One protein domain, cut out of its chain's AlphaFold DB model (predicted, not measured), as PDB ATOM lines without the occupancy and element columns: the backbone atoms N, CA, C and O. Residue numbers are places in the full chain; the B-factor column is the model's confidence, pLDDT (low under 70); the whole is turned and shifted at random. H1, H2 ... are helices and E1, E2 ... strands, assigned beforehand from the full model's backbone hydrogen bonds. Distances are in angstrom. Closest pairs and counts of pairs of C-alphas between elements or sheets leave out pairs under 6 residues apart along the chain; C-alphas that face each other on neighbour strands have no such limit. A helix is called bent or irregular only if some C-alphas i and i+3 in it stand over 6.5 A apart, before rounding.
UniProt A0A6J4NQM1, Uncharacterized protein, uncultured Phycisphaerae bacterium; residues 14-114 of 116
ATOM      1  N   PRO A  14     199.994 231.131 131.614       90.31
ATOM      2  CA  PRO A  14     200.954 230.048 131.445       90.31
ATOM      3  C   PRO A  14     201.946 230.028 132.609       90.31
ATOM      4  O   PRO A  14     202.419 231.079 133.044       90.31
ATOM      5  N   VAL A  15     202.261 228.833 133.099       89.69
ATOM      6  CA  VAL A  15     203.182 228.621 134.216       89.69
ATOM      7  C   VAL A  15     204.020 227.359 134.035       89.69
ATOM      8  O   VAL A  15     203.731 226.516 133.189       89.69
ATOM      9  N   THR A  16     205.060 227.210 134.856       87.25
ATOM     10  CA  THR A  16     205.948 226.041 134.848       87.25
ATOM     11  C   THR A  16     206.304 225.602 136.266       87.25
ATOM     12  O   THR A  16     206.548 226.442 137.135       87.25
ATOM     13  N   GLY A  17     206.415 224.289 136.479       82.62
ATOM     14  CA  GLY A  17     206.929 223.717 137.730       82.62
ATOM     15  C   GLY A  17     205.927 223.703 138.887       82.62
ATOM     16  O   GLY A  17     206.336 223.874 140.035       82.62
ATOM     17  N   CYS A  18     204.630 223.546 138.599       82.69
ATOM     18  CA  CYS A  18     203.607 223.378 139.635       82.69
ATOM     19  C   CYS A  18     203.429 221.924 140.083       82.69
ATOM     20  O   CYS A  18     203.087 221.704 141.239       82.69
ATOM     21  N   VAL A  19     203.611 220.953 139.181       85.12
ATOM     22  CA  VAL A  19     203.397 219.519 139.445       85.12
ATOM     23  C   VAL A  19     204.691 218.897 140.001       85.12
ATOM     24  O   VAL A  19     205.681 218.889 139.272       85.12
ATOM     25  N   PRO A  20     204.722 218.410 141.259       84.81
ATOM     26  CA  PRO A  20     205.854 217.679 141.822       84.81
ATOM     27  C   PRO A  20     205.996 216.282 141.213       84.81
ATOM     28  O   PRO A  20     205.005 215.684 140.796       84.81
ATOM     29  N   ASP A  21     207.200 215.716 141.290       85.31
ATOM     30  CA  ASP A  21     207.527 214.400 140.719       85.31
ATOM     31  C   ASP A  21     206.731 213.235 141.330       85.31
ATOM     32  O   ASP A  21     206.568 212.190 140.703       85.31
ATOM     33  N   TRP A  22     206.226 213.384 142.561       83.94
ATOM     34  CA  TRP A  22     205.403 212.356 143.203       83.94
ATOM     35  C   TRP A  22     203.959 212.318 142.694       83.94
ATOM     36  O   TRP A  22     203.261 211.338 142.964       83.94
ATOM     37  N   ILE A  23     203.494 213.359 141.991       84.44
ATOM     38  CA  ILE A  23     202.233 213.296 141.252       84.44
ATOM     39  C   ILE A  23     202.522 212.522 139.973       84.44
ATOM     40  O   ILE A  23     203.208 213.017 139.080       84.44
ATOM     41  N   ASP A  24     201.962 211.317 139.867       86.25
ATOM     42  CA  ASP A  24     202.042 210.523 138.645       86.25
ATOM     43  C   ASP A  24     201.122 211.106 137.564       86.25
ATOM     44  O   ASP A  24     200.041 210.598 137.256       86.25
ATOM     45  N   ILE A  25     201.563 212.228 136.995       86.00
ATOM     46  CA  ILE A  25     200.824 212.965 135.976       86.00
ATOM     47  C   ILE A  25     200.601 212.119 134.724       86.00
ATOM     48  O   ILE A  25     199.614 212.320 134.029       86.00
ATOM     49  N   LYS A  26     201.475 211.141 134.451       86.00
ATOM     50  CA  LYS A  26     201.331 210.237 133.306       86.00
ATOM     51  C   LYS A  26     200.127 209.325 133.485       86.00
ATOM     52  O   LYS A  26     199.325 209.225 132.562       86.00
ATOM     53  N   SER A  27     199.978 208.718 134.661       86.19
ATOM     54  CA  SER A  27     198.802 207.898 134.975       86.19
ATOM     55  C   SER A  27     197.521 208.733 134.980       86.19
ATOM     56  O   SER A  27     196.540 208.340 134.363       86.19
ATOM     57  N   ILE A  28     197.549 209.936 135.566       86.44
ATOM     58  CA  ILE A  28     196.402 210.865 135.540       86.44
ATOM     59  C   ILE A  28     196.014 211.230 134.098       86.44
ATOM     60  O   ILE A  28     194.834 211.312 133.769       86.44
ATOM     61  N   CYS A  29     197.004 211.445 133.232       88.25
ATOM     62  CA  CYS A  29     196.790 211.756 131.826       88.25
ATOM     63  C   CYS A  29     196.299 210.565 130.997       88.25
ATOM     64  O   CYS A  29     195.650 210.789 129.982       88.25
ATOM     65  N   ALA A  30     196.570 209.323 131.410       85.12
ATOM     66  CA  ALA A  30     196.046 208.136 130.735       85.12
ATOM     67  C   ALA A  30     194.517 208.027 130.865       85.12
ATOM     68  O   ALA A  30     193.855 207.553 129.945       85.12
ATOM     69  N   ASP A  31     193.969 208.519 131.979       76.75
ATOM     70  CA  ASP A  31     192.529 208.540 132.252       76.75
ATOM     71  C   ASP A  31     191.838 209.832 131.763       76.75
ATOM     72  O   ASP A  31     190.618 209.973 131.879       76.75
ATOM     73  N   ALA A  32     192.597 210.793 131.224       78.19
ATOM     74  CA  ALA A  32     192.096 212.095 130.799       78.19
ATOM     75  C   ALA A  32     191.995 212.213 129.274       78.19
ATOM     76  O   ALA A  32     192.827 211.695 128.539       78.19
ATOM     77  N   SER A  33     191.010 212.973 128.782       73.12
ATOM     78  CA  SER A  33     190.852 213.204 127.336       73.12
ATOM     79  C   SER A  33     192.025 213.984 126.724       73.12
ATOM     80  O   SER A  33     192.521 213.615 125.670       73.12
ATOM     81  N   ARG A  34     192.458 215.068 127.384       86.56
ATOM     82  CA  ARG A  34     193.635 215.883 127.012       86.56
ATOM     83  C   ARG A  34     194.041 216.822 128.138       86.56
ATOM     84  O   ARG A  34     195.219 216.971 128.438       86.56
ATOM     85  N   PHE A  35     193.062 217.464 128.769       90.50
ATOM     86  CA  PHE A  35     193.309 218.446 129.819       90.50
ATOM     87  C   PHE A  35     192.898 217.918 131.189       90.50
ATOM     88  O   PHE A  35     191.849 217.286 131.340       90.50
ATOM     89  N   VAL A  36     193.693 218.241 132.207       91.69
ATOM     90  CA  VAL A  36     193.382 217.946 133.610       91.69
ATOM     91  C   VAL A  36     193.520 219.199 134.459       91.69
ATOM     92  O   VAL A  36     194.443 219.984 134.278       91.69
ATOM     93  N   GLY A  37     192.587 219.412 135.378       91.56
ATOM     94  CA  GLY A  37     192.663 220.466 136.384       91.56
ATOM     95  C   GLY A  37     193.185 219.901 137.694       91.56
ATOM     96  O   GLY A  37     192.624 218.941 138.192       91.56
ATOM     97  N   ILE A  38     194.210 220.494 138.289       90.00
ATOM     98  CA  ILE A  38     194.804 220.064 139.554       90.00
ATOM     99  C   ILE A  38     194.707 221.215 140.549       90.00
ATOM    100  O   ILE A  38     195.098 222.346 140.254       90.00
ATOM    101  N   TYR A  39     194.172 220.954 141.735       86.50
ATOM    102  CA  TYR A  39     194.078 221.953 142.796       86.50
ATOM    103  C   TYR A  39     194.237 221.307 144.169       86.50
ATOM    104  O   TYR A  39     193.957 220.124 144.359       86.50
ATOM    105  N   ALA A  40     194.693 222.105 145.132       80.12
ATOM    106  CA  ALA A  40     194.777 221.691 146.523       80.12
ATOM    107  C   ALA A  40     193.456 222.025 147.220       80.12
ATOM    108  O   ALA A  40     192.959 223.150 147.118       80.12
ATOM    109  N   LEU A  41     192.895 221.060 147.942       73.94
ATOM    110  CA  LEU A  41     191.883 221.347 148.949       73.94
ATOM    111  C   LEU A  41     192.573 221.924 150.187       73.94
ATOM    112  O   LEU A  41     193.740 221.642 150.461       73.94
ATOM    113  N   SER A  42     191.843 222.728 150.954       64.31
ATOM    114  CA  SER A  42     192.335 223.452 152.133       64.31
ATOM    115  C   SER A  42     192.997 222.561 153.200       64.31
ATOM    116  O   SER A  42     193.686 223.080 154.075       64.31
ATOM    117  N   ASN A  43     192.839 221.232 153.120       61.09
ATOM    118  CA  ASN A  43     193.077 220.316 154.231       61.09
ATOM    119  C   ASN A  43     193.930 219.084 153.875       61.09
ATOM    120  O   ASN A  43     193.649 218.030 154.416       61.09
ATOM    121  N   VAL A  44     194.974 219.225 153.047       62.19
ATOM    122  CA  VAL A  44     196.023 218.215 152.735       62.19
ATOM    123  C   VAL A  44     195.880 217.383 151.469       62.19
ATOM    124  O   VAL A  44     196.781 216.600 151.229       62.19
ATOM    125  N   ASP A  45     194.859 217.546 150.635       80.06
ATOM    126  CA  ASP A  45     194.746 216.727 149.418       80.06
ATOM    127  C   ASP A  45     194.980 217.538 148.141       80.06
ATOM    128  O   ASP A  45     194.475 218.653 147.990       80.06
ATOM    129  N   ALA A  46     195.718 216.944 147.203       83.38
ATOM    130  CA  ALA A  46     195.763 217.351 145.809       83.38
ATOM    131  C   ALA A  46     194.726 216.535 145.030       83.38
ATOM    132  O   ALA A  46     194.727 215.302 145.068       83.38
ATOM    133  N   VAL A  47     193.841 217.234 144.324       84.06
ATOM    134  CA  VAL A  47     192.770 216.636 143.525       84.06
ATOM    135  C   VAL A  47     193.012 216.965 142.062       84.06
ATOM    136  O   VAL A  47     193.137 218.141 141.715       84.06
ATOM    137  N   ALA A  48     193.032 215.943 141.206       85.69
ATOM    138  CA  ALA A  48     192.958 216.106 139.764       85.69
ATOM    139  C   ALA A  48     191.529 215.843 139.276       85.69
ATOM    140  O   ALA A  48     190.894 214.846 139.632       85.69
ATOM    141  N   ILE A  49     191.034 216.751 138.446       84.81
ATOM    142  CA  ILE A  49     189.752 216.674 137.767       84.81
ATOM    143  C   ILE A  49     189.965 216.576 136.259       84.81
ATOM    144  O   ILE A  49     190.792 217.283 135.688       84.81
ATOM    145  N   ASN A  50     189.171 215.751 135.600       84.88
ATOM    146  CA  ASN A  50     189.022 215.750 134.152       84.88
ATOM    147  C   ASN A  50     187.531 215.866 133.849       84.88
ATOM    148  O   ASN A  50     186.715 215.235 134.522       84.88
ATOM    149  N   ASN A  51     187.162 216.714 132.884       80.75
ATOM    150  CA  ASN A  51     185.770 216.816 132.437       80.75
ATOM    151  C   ASN A  51     184.787 217.109 133.600       80.75
ATOM    152  O   ASN A  51     183.668 216.599 133.661       80.75
ATOM    153  N   GLY A  52     185.256 217.886 134.589       70.38
ATOM    154  CA  GLY A  52     184.519 218.246 135.806       70.38
ATOM    155  C   GLY A  52     184.358 217.146 136.864       70.38
ATOM    156  O   GLY A  52     183.724 217.381 137.891       70.38
ATOM    157  N   ARG A  53     184.943 215.962 136.660       79.19
ATOM    158  CA  ARG A  53     184.925 214.841 137.609       79.19
ATOM    159  C   ARG A  53     186.292 214.661 138.248       79.19
ATOM    160  O   ARG A  53     187.301 214.787 137.565       79.19
ATOM    161  N   ALA A  54     186.330 214.353 139.543       81.25
ATOM    162  CA  ALA A  54     187.572 213.953 140.200       81.25
ATOM    163  C   ALA A  54     188.014 212.588 139.664       81.25
ATOM    164  O   ALA A  54     187.231 211.640 139.686       81.25
ATOM    165  N   ILE A  55     189.251 212.517 139.178       81.94
ATOM    166  CA  ILE A  55     189.865 211.297 138.635       81.94
ATOM    167  C   ILE A  55     191.052 210.827 139.478       81.94
ATOM    168  O   ILE A  55     191.440 209.669 139.410       81.94
ATOM    169  N   PHE A  56     191.603 211.708 140.315       83.75
ATOM    170  CA  PHE A  56     192.708 211.382 141.203       83.75
ATOM    171  C   PHE A  56     192.646 212.245 142.458       83.75
ATOM    172  O   PHE A  56     192.430 213.456 142.375       83.75
ATOM    173  N   THR A  57     192.883 211.626 143.610       83.06
ATOM    174  CA  THR A  57     193.039 212.315 144.891       83.06
ATOM    175  C   THR A  57     194.194 211.670 145.634       83.06
ATOM    176  O   THR A  57     194.257 210.447 145.755       83.06
ATOM    177  N   THR A  58     195.107 212.483 146.148       82.44
ATOM    178  CA  THR A  58     196.193 212.003 147.001       82.44
ATOM    179  C   THR A  58     196.557 213.055 148.032       82.44
ATOM    180  O   THR A  58     196.330 214.246 147.813       82.44
ATOM    181  N   SER A  59     197.166 212.623 149.132       82.38
ATOM    182  CA  SER A  59     197.683 213.550 150.125       82.38
ATOM    183  C   SER A  59     198.826 214.373 149.526       82.38
ATOM    184  O   SER A  59     199.806 213.833 149.016       82.38
ATOM    185  N   ASP A  60     198.692 215.689 149.615       80.06
ATOM    186  CA  ASP A  60     199.698 216.716 149.388       80.06
ATOM    187  C   ASP A  60     200.870 216.479 150.344       80.06
ATOM    188  O   ASP A  60     200.896 216.984 151.472       80.06
ATOM    189  N   ARG A  61     201.805 215.625 149.908       81.50
ATOM    190  CA  ARG A  61     202.920 215.098 150.703       81.50
ATOM    191  C   ARG A  61     203.693 216.252 151.341       81.50
ATOM    192  O   ARG A  61     204.463 216.939 150.678       81.50
ATOM    193  N   ASN A  62     203.458 216.478 152.633       80.75
ATOM    194  CA  ASN A  62     204.013 217.590 153.414       80.75
ATOM    195  C   ASN A  62     203.707 219.002 152.870       80.75
ATOM    196  O   ASN A  62     204.403 219.955 153.214       80.75
ATOM    197  N   GLY A  63     202.666 219.174 152.054       79.12
ATOM    198  CA  GLY A  63     202.324 220.478 151.489       79.12
ATOM    199  C   GLY A  63     203.158 220.893 150.274       79.12
ATOM    200  O   GLY A  63     203.120 222.068 149.913       79.12
ATOM    201  N   GLU A  64     203.946 219.994 149.675       85.12
ATOM    202  CA  GLU A  64     204.862 220.328 148.578       85.12
ATOM    203  C   GLU A  64     204.133 220.864 147.339       85.12
ATOM    204  O   GLU A  64     204.564 221.863 146.756       85.12
ATOM    205  N   PHE A  65     203.000 220.259 146.957       85.19
ATOM    206  CA  PHE A  65     202.211 220.765 145.835       85.19
ATOM    207  C   PHE A  65     201.672 222.153 146.167       85.19
ATOM    208  O   PHE A  65     201.818 223.067 145.360       85.19
ATOM    209  N   ARG A  66     201.127 222.358 147.374       83.88
ATOM    210  CA  ARG A  66     200.651 223.679 147.810       83.88
ATOM    211  C   ARG A  66     201.770 224.721 147.834       83.88
ATOM    212  O   ARG A  66     201.535 225.843 147.396       83.88
ATOM    213  N   ALA A  67     202.969 224.368 148.291       84.00
ATOM    214  CA  ALA A  67     204.118 225.268 148.314       84.00
ATOM    215  C   ALA A  67     204.552 225.669 146.895       84.00
ATOM    216  O   ALA A  67     204.707 226.858 146.606       84.00
ATOM    217  N   ASN A  68     204.673 224.700 145.981       85.94
ATOM    218  CA  ASN A  68     204.987 224.960 144.574       85.94
ATOM    219  C   ASN A  68     203.898 225.791 143.897       85.94
ATOM    220  O   ASN A  68     204.198 226.778 143.226       85.94
ATOM    221  N   PHE A  69     202.636 225.440 144.131       85.00
ATOM    222  CA  PHE A  69     201.485 226.150 143.597       85.00
ATOM    223  C   PHE A  69     201.455 227.602 144.086       85.00
ATOM    224  O   PHE A  69     201.414 228.510 143.266       85.00
ATOM    225  N   GLN A  70     201.583 227.857 145.392       82.19
ATOM    226  CA  GLN A  70     201.638 229.214 145.955       82.19
ATOM    227  C   GLN A  70     202.826 230.025 145.422       82.19
ATOM    228  O   GLN A  70     202.663 231.196 145.077       82.19
ATOM    229  N   ARG A  71     204.008 229.406 145.298       85.19
ATOM    230  CA  ARG A  71     205.196 230.048 144.715       85.19
ATOM    231  C   ARG A  71     204.924 230.507 143.285       85.19
ATOM    232  O   ARG A  71     205.255 231.637 142.928       85.19
ATOM    233  N   VAL A  72     204.336 229.639 142.468       86.25
ATOM    234  CA  VAL A  72     204.042 229.937 141.065       86.25
ATOM    235  C   VAL A  72     202.899 230.942 140.934       86.25
ATOM    236  O   VAL A  72     202.993 231.854 140.117       86.25
ATOM    237  N   VAL A  73     201.871 230.861 141.782       83.19
ATOM    238  CA  VAL A  73     200.810 231.877 141.873       83.19
ATOM    239  C   VAL A  73     201.417 233.249 142.165       83.19
ATOM    240  O   VAL A  73     201.146 234.196 141.435       83.19
ATOM    241  N   GLY A  74     202.310 233.353 143.153       78.69
ATOM    242  CA  GLY A  74     203.007 234.605 143.466       78.69
ATOM    243  C   GLY A  74     203.914 235.120 142.339       78.69
ATOM    244  O   GLY A  74     204.209 236.310 142.283       78.69
ATOM    245  N   GLN A  75     204.362 234.261 141.420       81.12
ATOM    246  CA  GLN A  75     205.095 234.678 140.219       81.12
ATOM    247  C   GLN A  75     204.153 235.146 139.103       81.12
ATOM    248  O   GLN A  75     204.406 236.182 138.495       81.12
ATOM    249  N   ALA A  76     203.075 234.403 138.847       79.25
ATOM    250  CA  ALA A  76     202.141 234.654 137.749       79.25
ATOM    251  C   ALA A  76     201.149 235.794 138.034       79.25
ATOM    252  O   ALA A  76     200.656 236.430 137.105       79.25
ATOM    253  N   TYR A  77     200.869 236.053 139.310       75.56
ATOM    254  CA  TYR A  77     199.872 237.017 139.778       75.56
ATOM    255  C   TYR A  77     200.466 238.034 140.756       75.56
ATOM    256  O   TYR A  77     199.745 238.562 141.601       75.56
ATOM    257  N   ARG A  78     201.769 238.316 140.632       68.56
ATOM    258  CA  ARG A  78     202.572 239.149 141.544       68.56
ATOM    259  C   ARG A  78     201.950 240.526 141.867       68.56
ATOM    260  O   ARG A  78     202.171 241.030 142.960       68.56
ATOM    261  N   ASP A  79     201.113 241.059 140.971       60.62
ATOM    262  CA  ASP A  79     200.423 242.358 141.099       60.62
ATOM    263  C   ASP A  79     198.907 242.253 141.394       60.62
ATOM    264  O   ASP A  79     198.188 243.250 141.431       60.62
ATOM    265  N   THR A  80     198.386 241.044 141.603       57.84
ATOM    266  CA  THR A  80     196.946 240.771 141.767       57.84
ATOM    267  C   THR A  80     196.662 240.513 143.242       57.84
ATOM    268  O   THR A  80     196.766 239.397 143.738       57.84
ATOM    269  N   VAL A  81     196.339 241.594 143.955       45.50
ATOM    270  CA  VAL A  81     196.275 241.686 145.428       45.50
ATOM    271  C   VAL A  81     195.182 240.827 146.084       45.50
ATOM    272  O   VAL A  81     195.186 240.660 147.298       45.50
ATOM    273  N   SER A  82     194.272 240.213 145.335       49.78
ATOM    274  CA  SER A  82     193.326 239.265 145.925       49.78
ATOM    275  C   SER A  82     192.867 238.262 144.886       49.78
ATOM    276  O   SER A  82     191.981 238.538 144.078       49.78
ATOM    277  N   ILE A  83     193.482 237.083 144.890       52.69
ATOM    278  CA  ILE A  83     192.847 235.918 144.289       52.69
ATOM    279  C   ILE A  83     192.037 235.269 145.400       52.69
ATOM    280  O   ILE A  83     192.471 234.321 146.044       52.69
ATOM    281  N   ASP A  84     190.847 235.818 145.623       50.06
ATOM    282  CA  ASP A  84     189.869 235.339 146.610       50.06
ATOM    283  C   ASP A  84     189.187 234.022 146.170       50.06
ATOM    284  O   ASP A  84     188.166 233.587 146.698       50.06
ATOM    285  N   GLY A  85     189.729 233.376 145.135       56.53
ATOM    286  CA  GLY A  85     189.193 232.172 144.523       56.53
ATOM    287  C   GLY A  85     190.217 231.051 144.539       56.53
ATOM    288  O   GLY A  85     191.395 231.258 144.255       56.53
ATOM    289  N   SER A  86     189.764 229.827 144.808       77.62
ATOM    290  CA  SER A  86     190.576 228.635 144.558       77.62
ATOM    291  C   SER A  86     191.041 228.657 143.099       77.62
ATOM    292  O   SER A  86     190.207 228.609 142.192       77.62
ATOM    293  N   LEU A  87     192.345 228.773 142.857       87.00
ATOM    294  CA  LEU A  87     192.911 228.584 141.526       87.00
ATOM    295  C   LEU A  87     192.986 227.095 141.201       87.00
ATOM    296  O   LEU A  87     192.962 226.232 142.079       87.00
ATOM    297  N   THR A  88     193.095 226.788 139.920       89.88
ATOM    298  CA  THR A  88     193.319 225.435 139.423       89.88
ATOM    299  C   THR A  88     194.441 225.474 138.401       89.88
ATOM    300  O   THR A  88     194.464 226.336 137.522       89.88
ATOM    301  N   LEU A  89     195.386 224.550 138.544       91.56
ATOM    302  CA  LEU A  89     196.395 224.273 137.539       91.56
ATOM    303  C   LEU A  89     195.741 223.461 136.428       91.56
ATOM    304  O   LEU A  89     195.368 222.320 136.653       91.56
ATOM    305  N   VAL A  90     195.609 224.013 135.235       92.62
ATOM    306  CA  VAL A  90     195.226 223.239 134.057       92.62
ATOM    307  C   VAL A  90     196.495 222.724 133.399       92.62
ATOM    308  O   VAL A  90     197.401 223.504 133.117       92.62
ATOM    309  N   TYR A  91     196.567 221.420 133.178       92.44
ATOM    310  CA  TYR A  91     197.687 220.729 132.556       92.44
ATOM    311  C   TYR A  91     197.224 220.101 131.237       92.44
ATOM    312  O   TYR A  91     196.194 219.425 131.210       92.44
ATOM    313  N   ASP A  92     197.963 220.346 130.155       91.62
ATOM    314  CA  ASP A  92     197.788 219.686 128.857       91.62
ATOM    315  C   ASP A  92     198.655 218.426 128.822       91.62
ATOM    316  O   ASP A  92     199.884 218.503 128.866       91.62
ATOM    317  N   CYS A  93     198.008 217.268 128.760       89.69
ATOM    318  CA  CYS A  93     198.649 215.962 128.729       89.69
ATOM    319  C   CYS A  93     199.426 215.689 127.436       89.69
ATOM    320  O   CYS A  93     200.389 214.924 127.472       89.69
ATOM    321  N   GLU A  94     199.046 216.321 126.325       88.50
ATOM    322  CA  GLU A  94     199.713 216.165 125.032       88.50
ATOM    323  C   GLU A  94     200.931 217.086 124.933       88.50
ATOM    324  O   GLU A  94     202.036 216.637 124.631       88.50
ATOM    325  N   GLU A  95     200.744 218.378 125.224       89.12
ATOM    326  CA  GLU A  95     201.803 219.387 125.073       89.12
ATOM    327  C   GLU A  95     202.678 219.557 126.326       89.12
ATOM    328  O   GLU A  95     203.685 220.261 126.280       89.12
ATOM    329  N   GLN A  96     202.305 218.942 127.454       88.88
ATOM    330  CA  GLN A  96     202.969 219.085 128.762       88.88
ATOM    331  C   GLN A  96     203.060 220.541 129.243       88.88
ATOM    332  O   GLN A  96     203.988 220.950 129.950       88.88
ATOM    333  N   ARG A  97     202.070 221.346 128.855       90.81
ATOM    334  CA  ARG A  97     201.966 222.765 129.200       90.81
ATOM    335  C   ARG A  97     201.023 222.959 130.371       90.81
ATOM    336  O   ARG A  97     200.112 222.166 130.590       90.81
ATOM    337  N   GLN A  98     201.261 224.017 131.137       91.75
ATOM    338  CA  GLN A  98     200.530 224.279 132.371       91.75
ATOM    339  C   GLN A  98     200.039 225.723 132.392       91.75
ATOM    340  O   GLN A  98     200.758 226.641 131.988       91.75
ATOM    341  N   TRP A  99     198.831 225.931 132.908       92.69
ATOM    342  CA  TRP A  99     198.246 227.248 133.117       92.69
ATOM    343  C   TRP A  99     197.593 227.332 134.487       92.69
ATOM    344  O   TRP A  99     197.005 226.369 134.964       92.69
ATOM    345  N   LEU A 100     197.649 228.499 135.109       90.81
ATOM    346  CA  LEU A 100     196.785 228.835 136.229       90.81
ATOM    347  C   LEU A 100     195.529 229.520 135.713       90.81
ATOM    348  O   LEU A 100     195.606 230.399 134.855       90.81
ATOM    349  N   ALA A 101     194.388 229.135 136.266       90.06
ATOM    350  CA  ALA A 101     193.114 229.777 135.993       90.06
ATOM    351  C   ALA A 101     192.234 229.793 137.252       90.06
ATOM    352  O   ALA A 101     192.383 228.923 138.123       90.06
ATOM    353  N   PRO A 102     191.286 230.739 137.364       88.44
ATOM    354  CA  PRO A 102     190.206 230.649 138.340       88.44
ATOM    355  C   PRO A 102     189.488 229.300 138.217       88.44
ATOM    356  O   PRO A 102     189.144 228.886 137.108       88.44
ATOM    357  N   ARG A 103     189.225 228.610 139.336       85.50
ATOM    358  CA  ARG A 103     188.566 227.291 139.310       85.50
ATOM    359  C   ARG A 103     187.259 227.266 138.508       85.50
ATOM    360  O   ARG A 103     187.096 226.311 137.754       85.50
ATOM    361  N   PRO A 104     186.351 228.262 138.586       87.00
ATOM    362  CA  PRO A 104     185.149 228.265 137.748       87.00
ATOM    363  C   PRO A 104     185.465 228.222 136.245       87.00
ATOM    364  O   PRO A 104     184.860 227.439 135.513       87.00
ATOM    365  N   SER A 105     186.451 229.004 135.796       89.31
ATOM    366  CA  SER A 105     186.895 229.032 134.399       89.31
ATOM    367  C   SER A 105     187.585 227.735 133.991       89.31
ATOM    368  O   SER A 105     187.287 227.200 132.926       89.31
ATOM    369  N   ALA A 106     188.450 227.187 134.851       89.88
ATOM    370  CA  ALA A 106     189.112 225.905 134.622       89.88
ATOM    371  C   ALA A 106     188.096 224.763 134.486       89.88
ATOM    372  O   ALA A 106     188.150 223.998 133.530       89.88
ATOM    373  N   VAL A 107     187.130 224.678 135.403       87.88
ATOM    374  CA  VAL A 107     186.070 223.663 135.371       87.88
ATOM    375  C   VAL A 107     185.234 223.801 134.101       87.88
ATOM    376  O   VAL A 107     185.039 222.811 133.405       87.88
ATOM    377  N   LYS A 108     184.792 225.018 133.756       89.19
ATOM    378  CA  LYS A 108     184.027 225.267 132.526       89.19
ATOM    379  C   LYS A 108     184.805 224.858 131.273       89.19
ATOM    380  O   LYS A 108     184.237 224.213 130.398       89.19
ATOM    381  N   PHE A 109     186.091 225.203 131.206       89.44
ATOM    382  CA  PHE A 109     186.970 224.807 130.109       89.44
ATOM    383  C   PHE A 109     187.098 223.286 130.004       89.44
ATOM    384  O   PHE A 109     186.964 222.750 128.913       89.44
ATOM    385  N   LEU A 110     187.306 222.586 131.125       88.75
ATOM    386  CA  LEU A 110     187.394 221.123 131.144       88.75
ATOM    387  C   LEU A 110     186.083 220.466 130.692       88.75
ATOM    388  O   LEU A 110     186.126 219.487 129.959       88.75
ATOM    389  N   TYR A 111     184.923 221.007 131.076       86.75
ATOM    390  CA  TYR A 111     183.629 220.522 130.581       86.75
ATOM    391  C   TYR A 111     183.462 220.715 129.071       86.75
ATOM    392  O   TYR A 111     182.962 219.813 128.404       86.75
ATOM    393  N   SER A 112     183.912 221.843 128.511       85.06
ATOM    394  CA  SER A 112     183.789 222.087 127.067       85.06
ATOM    395  C   SER A 112     184.688 221.187 126.211       85.06
ATOM    396  O   SER A 112     184.509 221.148 124.997       85.06
ATOM    397  N   GLN A 113     185.650 220.477 126.814       80.94
ATOM    398  CA  GLN A 113     186.462 219.469 126.117       80.94
ATOM    399  C   GLN A 113     185.719 218.141 125.913       80.94
ATOM    400  O   GLN A 113     186.227 217.276 125.217       80.94
ATOM    401  N   ILE A 114     184.549 217.955 126.537       70.94
ATOM    402  CA  ILE A 114     183.691 216.778 126.316       70.94
ATOM    403  C   ILE A 114     182.840 216.959 125.054       70.94
ATOM    404  O   ILE A 114     182.481 215.989 124.395       70.94
TER     405      ILE A 114
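This is residues 14 to 114 of the 116 residues of an uncharacterized protein of uncultured Phycisphaerae bacterium (UniProt A0A6J4NQM1). A strongly twisted sheet of five strands has helices on both faces: the long H2 crosses one face slantwise with the short H1 on the same face, and H3 runs along the other face. The first printed residues, 14 to 15, pair with the edge strand E5. The printed part has 101 residues, with three named helices and five named strands in the order H1 E1 E2 E3 H2 E4 E5 H3; the sheet, E3 - E2 - E1 - E4 - E5, is antiparallel throughout, and the class is mixed, helices and strands. It is compact, with a radius of gyration of the C-alphas of 12.5 A and spans of 34 by 29 by 24 A.

Residues 14 to 15 pair antiparallel with residues 98 to 99 of E5, residues 98 to 102. H1, residues 25 to 30, is on the sheet at a height of 8.5 A; its closest C-alphas to E1, residues 35 to 40, are those of Cys 29 and Val 36, 7.3 A. E1 and E2, residues 45 to 50, form a hairpin, with N 37 and O 49 within hydrogen-bond range at 2.8 A. E2 and E3, residues 53 to 59, form another, with N 48 and O 56 at 2.8 A; E1, E2 and E3 are a meander, each strand the antiparallel neighbour of the one before. H2, residues 61 to 76, is on the same face as H1 at a height of 9.4 A; the closest C-alphas of H2 and E1 are those of Arg 66 and Ala 40, 6.3 A. On the local plane H2 runs slantwise to E1 at 59 degrees, only just short of across. E4, residues 87 to 92, is antiparallel to E1, with N 38 and O 89 at 2.7 A. E4 and E5 form a hairpin, with N 90 and O 99 at 2.8 A. H3, residues 103 to 112, is on the opposite face at a height of 8.0 A and runs along the strands, at 23 degrees to E1 on the local plane; the closest C-alphas of H3 and E1 are those of Leu 110 and Phe 35, 6.6 A. H1, H2 and H3 are apart from one another. Every O i to N i+4 pair is within hydrogen-bond range in H1 and H3, and 10 of 12 in H2.

H1 begins at C-alpha 25, (200.824, 212.965, 135.976), and spans 8.6 A. E1, E2 and E3 span 17.1, 16.3 and 17.9 A. H2 spans 23.5 A and is irregular: C-alphas 62 and 65 are 8.4 A apart. E4 and E5 span 16.2 and 13.5 A. H3 spans 14.1 A and ends at C-alpha 112, (183.789, 222.087, 127.067).

The C-alphas of Ala 30 and Val 81 are the two farthest apart, 36.6 A. The printed part has no cut and no long link. Residues 42 to 44 and 78 to 85 have pLDDT under 70; the mean of the printed part is 81.9.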